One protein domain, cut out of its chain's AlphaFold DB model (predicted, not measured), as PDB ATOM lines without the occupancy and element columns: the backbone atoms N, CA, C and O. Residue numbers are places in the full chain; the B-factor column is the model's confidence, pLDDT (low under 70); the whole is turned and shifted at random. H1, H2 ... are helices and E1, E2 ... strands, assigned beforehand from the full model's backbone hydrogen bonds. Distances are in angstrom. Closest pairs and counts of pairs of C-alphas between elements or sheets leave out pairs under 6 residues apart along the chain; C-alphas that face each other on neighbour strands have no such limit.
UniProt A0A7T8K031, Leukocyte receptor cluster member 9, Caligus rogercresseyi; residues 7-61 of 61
ATOM      1  N   PRO A   7     -14.598 -31.085 -28.285       88.38
ATOM      2  CA  PRO A   7     -14.727 -31.840 -27.036       88.38
ATOM      3  C   PRO A   7     -13.369 -32.220 -26.439       88.38
ATOM      4  O   PRO A   7     -13.143 -32.019 -25.245       88.38
ATOM      5  N   ILE A   8     -12.442 -32.690 -27.278       84.50
ATOM      6  CA  ILE A   8     -11.083 -33.061 -26.864       84.50
ATOM      7  C   ILE A   8     -10.299 -31.827 -26.416       84.50
ATOM      8  O   ILE A   8      -9.590 -31.883 -25.414       84.50
ATOM      9  N   ALA A   9     -10.479 -30.696 -27.099       88.38
ATOM     10  CA  ALA A   9      -9.854 -29.441 -26.713       88.38
ATOM     11  C   ALA A   9     -10.324 -28.945 -25.343       88.38
ATOM     12  O   ALA A   9      -9.517 -28.436 -24.571       88.38
ATOM     13  N   ARG A  10     -11.617 -29.114 -25.032       86.88
ATOM     14  CA  ARG A  10     -12.186 -28.772 -23.724       86.88
ATOM     15  C   ARG A  10     -11.635 -29.675 -22.619       86.88
ATOM     16  O   ARG A  10     -11.271 -29.160 -21.575       86.88
ATOM     17  N   LEU A  11     -11.536 -30.983 -22.868       88.31
ATOM     18  CA  LEU A  11     -10.975 -31.957 -21.919       88.31
ATOM     19  C   LEU A  11      -9.487 -31.715 -21.634       88.31
ATOM     20  O   LEU A  11      -9.045 -31.833 -20.499       88.31
ATOM     21  N   ARG A  12      -8.708 -31.391 -22.670       84.19
ATOM     22  CA  ARG A  12      -7.248 -31.217 -22.575       84.19
ATOM     23  C   ARG A  12      -6.815 -29.766 -22.354       84.19
ATOM     24  O   ARG A  12      -5.619 -29.499 -22.331       84.19
ATOM     25  N   HIS A  13      -7.766 -28.833 -22.281       86.62
ATOM     26  CA  HIS A  13      -7.539 -27.382 -22.241       86.62
ATOM     27  C   HIS A  13      -6.597 -26.845 -23.342       86.62
ATOM     28  O   HIS A  13      -5.989 -25.789 -23.198       86.62
ATOM     29  N   SER A  14      -6.492 -27.545 -24.476       86.94
ATOM     30  CA  SER A  14      -5.622 -27.182 -25.597       86.94
ATOM     31  C   SER A  14      -6.272 -27.538 -26.924       86.94
ATOM     32  O   SER A  14      -6.823 -28.621 -27.095       86.94
ATOM     33  N   LYS A  15      -6.174 -26.636 -27.902       89.75
ATOM     34  CA  LYS A  15      -6.732 -26.827 -29.251       89.75
ATOM     35  C   LYS A  15      -5.822 -27.648 -30.169       89.75
ATOM     36  O   LYS A  15      -6.225 -27.945 -31.294       89.75
ATOM     37  N   TYR A  16      -4.622 -27.997 -29.711       89.62
ATOM     38  CA  TYR A  16      -3.577 -28.603 -30.531       89.62
ATOM     39  C   TYR A  16      -3.084 -29.918 -29.930       89.62
ATOM     40  O   TYR A  16      -3.032 -30.074 -28.708       89.62
ATOM     41  N   LEU A  17      -2.701 -30.856 -30.799       88.44
ATOM     42  CA  LEU A  17      -1.951 -32.043 -30.398       88.44
ATOM     43  C   LEU A  17      -0.570 -31.626 -29.857       88.44
ATOM     44  O   LEU A  17       0.087 -30.797 -30.495       88.44
ATOM     45  N   PRO A  18      -0.123 -32.175 -28.711       88.31
ATOM     46  CA  PRO A  18       1.229 -31.956 -28.208       88.31
ATOM     47  C   PRO A  18       2.280 -32.375 -29.237       88.31
ATOM     48  O   PRO A  18       2.209 -33.475 -29.782       88.31
ATOM     49  N   GLY A  19       3.271 -31.512 -29.474       87.69
ATOM     50  CA  GLY A  19       4.357 -31.792 -30.419       87.69
ATOM     51  C   GLY A  19       5.196 -33.011 -30.035       87.69
ATOM     52  O   GLY A  19       5.660 -33.729 -30.910       87.69
ATOM     53  N   SER A  20       5.308 -33.297 -28.737       91.50
ATOM     54  CA  SER A  20       6.021 -34.464 -28.205       91.50
ATOM     55  C   SER A  20       5.452 -35.809 -28.656       91.50
ATOM     56  O   SER A  20       6.133 -36.817 -28.550       91.50
ATOM     57  N   TYR A  21       4.216 -35.862 -29.161       91.00
ATOM     58  CA  TYR A  21       3.639 -37.115 -29.662       91.00
ATOM     59  C   TYR A  21       4.208 -37.538 -31.014       91.00
ATOM     60  O   TYR A  21       4.072 -38.696 -31.395       91.00
ATOM     61  N   TYR A  22       4.796 -36.601 -31.754       92.00
ATOM     62  CA  TYR A  22       5.281 -36.843 -33.108       92.00
ATOM     63  C   TYR A  22       6.659 -36.223 -33.370       92.00
ATOM     64  O   TYR A  22       7.116 -36.249 -34.509       92.00
ATOM     65  N   SER A  23       7.330 -35.689 -32.341       93.75
ATOM     66  CA  SER A  23       8.643 -35.036 -32.452       93.75
ATOM     67  C   SER A  23       9.685 -35.943 -33.088       93.75
ATOM     68  O   SER A  23      10.427 -35.511 -33.961       93.75
ATOM     69  N   ASP A  24       9.668 -37.220 -32.717       95.25
ATOM     70  CA  ASP A  24      10.665 -38.206 -33.139       95.25
ATOM     71  C   ASP A  24      10.500 -38.618 -34.611       95.25
ATOM     72  O   ASP A  24      11.320 -39.345 -35.167       95.25
ATOM     73  N   TYR A  25       9.420 -38.163 -35.250       94.94
ATOM     74  CA  TYR A  25       9.053 -38.507 -36.618       94.94
ATOM     75  C   TYR A  25       9.101 -37.304 -37.565       94.94
ATOM     76  O   TYR A  25       8.804 -37.467 -38.744       94.94
ATOM     77  N   VAL A  26       9.446 -36.106 -37.073       92.56
ATOM     78  CA  VAL A  26       9.423 -34.865 -37.872       92.56
ATOM     79  C   VAL A  26      10.370 -34.945 -39.066       92.56
ATOM     80  O   VAL A  26       9.971 -34.593 -40.171       92.56
ATOM     81  N   ASP A  27      11.577 -35.464 -38.852       95.00
ATOM     82  CA  ASP A  27      12.611 -35.588 -39.887       95.00
ATOM     83  C   ASP A  27      12.692 -37.011 -40.463       95.00
ATOM     84  O   ASP A  27      13.691 -37.401 -41.070       95.00
ATOM     85  N   ARG A  28      11.657 -37.830 -40.237       95.69
ATOM     86  CA  ARG A  28      11.650 -39.219 -40.691       95.69
ATOM     87  C   ARG A  28      11.225 -39.299 -42.153       95.69
ATOM     88  O   ARG A  28      10.172 -38.799 -42.532       95.69
ATOM     89  N   ASP A  29      12.014 -40.016 -42.943       96.12
ATOM     90  CA  ASP A  29      11.609 -40.449 -44.276       96.12
ATOM     91  C   ASP A  29      10.622 -41.628 -44.166       96.12
ATOM     92  O   ASP A  29      10.921 -42.657 -43.549       96.12
ATOM     93  N   PHE A  30       9.427 -41.461 -44.738       96.62
ATOM     94  CA  PHE A  30       8.366 -42.478 -44.778       96.62
ATOM     95  C   PHE A  30       8.380 -43.300 -46.075       96.62
ATOM     96  O   PHE A  30       7.550 -44.199 -46.238       96.62
ATOM     97  N   GLY A  31       9.329 -43.028 -46.972       96.44
ATOM     98  CA  GLY A  31       9.471 -43.685 -48.261       96.44
ATOM     99  C   GLY A  31       8.798 -42.924 -49.402       96.44
ATOM    100  O   GLY A  31       8.285 -41.816 -49.254       96.44
ATOM    101  N   THR A  32       8.818 -43.542 -50.581       96.31
ATOM    102  CA  THR A  32       8.232 -42.994 -51.810       96.31
ATOM    103  C   THR A  32       6.980 -43.781 -52.181       96.31
ATOM    104  O   THR A  32       6.958 -45.005 -52.067       96.31
ATOM    105  N   PHE A  33       5.949 -43.086 -52.659       94.12
ATOM    106  CA  PHE A  33       4.725 -43.693 -53.172       94.12
ATOM    107  C   PHE A  33       4.422 -43.152 -54.572       94.12
ATOM    108  O   PHE A  33       4.528 -41.948 -54.806       94.12
ATOM    109  N   ILE A  34       4.059 -44.042 -55.495       95.25
ATOM    110  CA  ILE A  34       3.645 -43.682 -56.856       95.25
ATOM    111  C   ILE A  34       2.139 -43.423 -56.835       95.25
ATOM    112  O   ILE A  34       1.376 -44.270 -56.387       95.25
ATOM    113  N   ILE A  35       1.709 -42.257 -57.319       92.69
ATOM    114  CA  ILE A  35       0.285 -41.932 -57.444       92.69
ATOM    115  C   ILE A  35      -0.213 -42.480 -58.784       92.69
ATOM    116  O   ILE A  35      -0.051 -41.831 -59.814       92.69
ATOM    117  N   ASP A  36      -0.811 -43.666 -58.754       94.50
ATOM    118  CA  ASP A  36      -1.386 -44.370 -59.912       94.50
ATOM    119  C   ASP A  36      -2.905 -44.606 -59.784       94.50
ATOM    120  O   ASP A  36      -3.560 -45.090 -60.706       94.50
ATOM    121  N   ASN A  37      -3.490 -44.236 -58.642       91.12
ATOM    122  CA  ASN A  37      -4.888 -44.494 -58.341       91.12
ATOM    123  C   ASN A  37      -5.547 -43.294 -57.645       91.12
ATOM    124  O   ASN A  37      -5.201 -42.927 -56.518       91.12
ATOM    125  N   VAL A  38      -6.535 -42.694 -58.314       94.19
ATOM    126  CA  VAL A  38      -7.315 -41.561 -57.796       94.19
ATOM    127  C   VAL A  38      -8.743 -42.017 -57.521       94.19
ATOM    128  O   VAL A  38      -9.430 -42.511 -58.411       94.19
ATOM    129  N   LYS A  39      -9.218 -41.830 -56.285       94.50
ATOM    130  CA  LYS A  39     -10.556 -42.258 -55.848       94.50
ATOM    131  C   LYS A  39     -11.403 -41.068 -55.409       94.50
ATOM    132  O   LYS A  39     -10.977 -40.278 -54.567       94.50
ATOM    133  N   LEU A  40     -12.630 -40.978 -55.918       95.06
ATOM    134  CA  LEU A  40     -13.662 -40.090 -55.388       95.06
ATOM    135  C   LEU A  40     -14.340 -40.783 -54.206       95.06
ATOM    136  O   LEU A  40     -14.967 -41.827 -54.390       95.06
ATOM    137  N   CYS A  41     -14.222 -40.199 -53.016       95.19
ATOM    138  CA  CYS A  41     -14.690 -40.817 -51.779       95.19
ATOM    139  C   CYS A  41     -15.707 -39.950 -51.032       95.19
ATOM    140  O   CYS A  41     -15.620 -38.720 -51.059       95.19
ATOM    141  N   VAL A  42     -16.629 -40.602 -50.324       95.00
ATOM    142  CA  VAL A  42     -17.517 -39.955 -49.346       95.00
ATOM    143  C   VAL A  42     -16.757 -39.755 -48.032       95.00
ATOM    144  O   VAL A  42     -15.956 -40.601 -47.633       95.00
ATOM    145  N   ILE A  43     -16.981 -38.613 -47.373       93.06
ATOM    146  CA  ILE A  43     -16.464 -38.333 -46.029       93.06
ATOM    147  C   ILE A  43     -17.631 -38.413 -45.047       93.06
ATOM    148  O   ILE A  43     -18.291 -37.411 -44.768       93.06
ATOM    149  N   ASP A  44     -17.867 -39.609 -44.536       89.75
ATOM    150  CA  ASP A  44     -18.840 -39.919 -43.496       89.75
ATOM    151  C   ASP A  44     -18.245 -40.898 -42.466       89.75
ATOM    152  O   ASP A  44     -17.046 -41.214 -42.481       89.75
ATOM    153  N   ASP A  45     -19.070 -41.296 -41.498       87.44
ATOM    154  CA  ASP A  45     -18.673 -42.237 -40.448       87.44
ATOM    155  C   ASP A  45     -18.626 -43.686 -40.962       87.44
ATOM    156  O   ASP A  45     -17.899 -44.513 -40.403       87.44
ATOM    157  N   ASP A  46     -19.338 -43.980 -42.055       89.38
ATOM    158  CA  ASP A  46     -19.372 -45.300 -42.668       89.38
ATOM    159  C   ASP A  46     -18.114 -45.553 -43.507       89.38
ATOM    160  O   ASP A  46     -17.677 -44.769 -44.349       89.38
ATOM    161  N   ARG A  47     -17.488 -46.703 -43.270       92.38
ATOM    162  CA  ARG A  47     -16.287 -47.126 -43.992       92.38
ATOM    163  C   ARG A  47     -16.611 -48.256 -44.954       92.38
ATOM    164  O   ARG A  47     -17.579 -48.993 -44.774       92.38
ATOM    165  N   GLY A  48     -15.780 -48.393 -45.983       88.94
ATOM    166  CA  GLY A  48     -15.751 -49.594 -46.806       88.94
ATOM    167  C   GLY A  48     -15.431 -50.827 -45.958       88.94
ATOM    168  O   GLY A  48     -14.942 -50.723 -44.832       88.94
ATOM    169  N   HIS A  49     -15.680 -52.016 -46.504       90.38
ATOM    170  CA  HIS A  49     -15.393 -53.278 -45.810       90.38
ATOM    171  C   HIS A  49     -13.907 -53.461 -45.442       90.38
ATOM    172  O   HIS A  49     -13.587 -54.256 -44.566       90.38
ATOM    173  N   ASP A  50     -13.011 -52.718 -46.092       91.94
ATOM    174  CA  ASP A  50     -11.569 -52.664 -45.840       91.94
ATOM    175  C   ASP A  50     -11.160 -51.583 -44.815       91.94
ATOM    176  O   ASP A  50      -9.976 -51.423 -44.519       91.94
ATOM    177  N   GLY A  51     -12.119 -50.824 -44.275       92.62
ATOM    178  CA  GLY A  51     -11.871 -49.679 -43.395       92.62
ATOM    179  C   GLY A  51     -11.471 -48.393 -44.131       92.62
ATOM    180  O   GLY A  51     -11.283 -47.357 -43.484       92.62
ATOM    181  N   PHE A  52     -11.369 -48.417 -45.464       93.50
ATOM    182  CA  PHE A  52     -11.117 -47.227 -46.273       93.50
ATOM    183  C   PHE A  52     -12.390 -46.377 -46.407       93.50
ATOM    184  O   PHE A  52     -13.481 -46.771 -45.999       93.50
ATOM    185  N   TYR A  53     -12.271 -45.166 -46.950       94.88
ATOM    186  CA  TYR A  53     -13.450 -44.360 -47.269       94.88
ATOM    187  C   TYR A  53     -14.319 -45.055 -48.325       94.88
ATOM    188  O   TYR A  53     -13.793 -45.686 -49.249       94.88
ATOM    189  N   GLN A  54     -15.645 -44.899 -48.237       94.81
ATOM    190  CA  GLN A  54     -16.524 -45.356 -49.310       94.81
ATOM    191  C   GLN A  54     -16.142 -44.687 -50.634       94.81
ATOM    192  O   GLN A  54     -16.132 -43.462 -50.748       94.81
ATOM    193  N   THR A  55     -15.817 -45.507 -51.633       94.06
ATOM    194  CA  THR A  55     -15.359 -45.050 -52.948       94.06
ATOM    195  C   THR A  55     -16.525 -45.039 -53.931       94.06
ATOM    196  O   THR A  55     -17.070 -46.090 -54.257       94.06
ATOM    197  N   LEU A  56     -16.878 -43.857 -54.430       94.31
ATOM    198  CA  LEU A  56     -17.922 -43.664 -55.441       94.31
ATOM    199  C   LEU A  56     -17.407 -43.928 -56.853       94.31
ATOM    200  O   LEU A  56     -18.132 -44.426 -57.709       94.31
ATOM    201  N   TYR A  57     -16.156 -43.549 -57.108       94.50
ATOM    202  CA  TYR A  57     -15.541 -43.667 -58.421       94.50
ATOM    203  C   TYR A  57     -14.026 -43.790 -58.298       94.50
ATOM    204  O   TYR A  57     -13.435 -43.260 -57.354       94.50
ATOM    205  N   LYS A  58     -13.392 -44.467 -59.256       93.88
ATOM    206  CA  LYS A  58     -11.936 -44.604 -59.326       93.88
ATOM    207  C   LYS A  58     -11.422 -44.320 -60.734       93.88
ATOM    208  O   LYS A  58     -12.083 -44.662 -61.712       93.88
ATOM    209  N   ILE A  59     -10.241 -43.723 -60.799       94.94
ATOM    210  CA  ILE A  59      -9.464 -43.474 -62.009       94.94
ATOM    211  C   ILE A  59      -8.114 -44.151 -61.799       94.94
ATOM    212  O   ILE A  59      -7.444 -43.895 -60.796       94.94
ATOM    213  N   ASP A  60      -7.748 -45.010 -62.739       91.12
ATOM    214  CA  ASP A  60      -6.437 -45.646 -62.807       91.12
ATOM    215  C   ASP A  60      -5.606 -44.836 -63.831       91.12
ATOM    216  O   ASP A  60      -6.104 -44.575 -64.933       91.12
ATOM    217  N   LEU A  61      -4.428 -44.339 -63.424       83.06
ATOM    218  CA  LEU A  61      -3.578 -43.411 -64.198       83.06
ATOM    219  C   LEU A  61      -2.494 -44.126 -65.014       83.06
ATOM    220  O   LEU A  61      -1.931 -45.124 -64.516       83.06
TER     221      LEU A  61
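Overview. This is residues 7 to 61 of the 61 residues of the protein "Leukocyte receptor cluster member 9" of Caligus rogercresseyi (UniProt A0A7T8K031). With little regular structure, the printed part is an open horseshoe, a short helix H1 at one tip and a two-stranded antiparallel hairpin E1 and E2 at the other, joined by the long bare arc of residues 13 to 36. The 55 printed residues hold H1, E1, E2 in that order, 17 residues in named elements, class mixed. The whole is extended, radius of gyration of the C-alphas 17.1 A, spanning 42 by 30 by 17 A, only just flat.

Along the chain. H1, residues 7 to 12, begins at C-alpha (-14.727, -31.840, -27.036). E1, residues 37 to 41, is 12.4 A long; E2, residues 55 to 60, is 13.3 A long and ends at C-alpha (-6.437, -45.646, -62.807).

Arrangement. In H1 every O i to N i+4 pair is within hydrogen-bond range. E1 and E2, a hairpin, are antiparallel at 163 degrees; N 38 and O 59 are 2.9 A apart, within hydrogen-bond range. H1 and E2 are apart.

Size, cuts and confidence. The C-alphas of His 13 and Leu 61, the two farthest apart, are 45.1 A apart. Both links are long, and residues 18 to 34 stand free. The printed part has no cut, and no printed residue is under pLDDT 70.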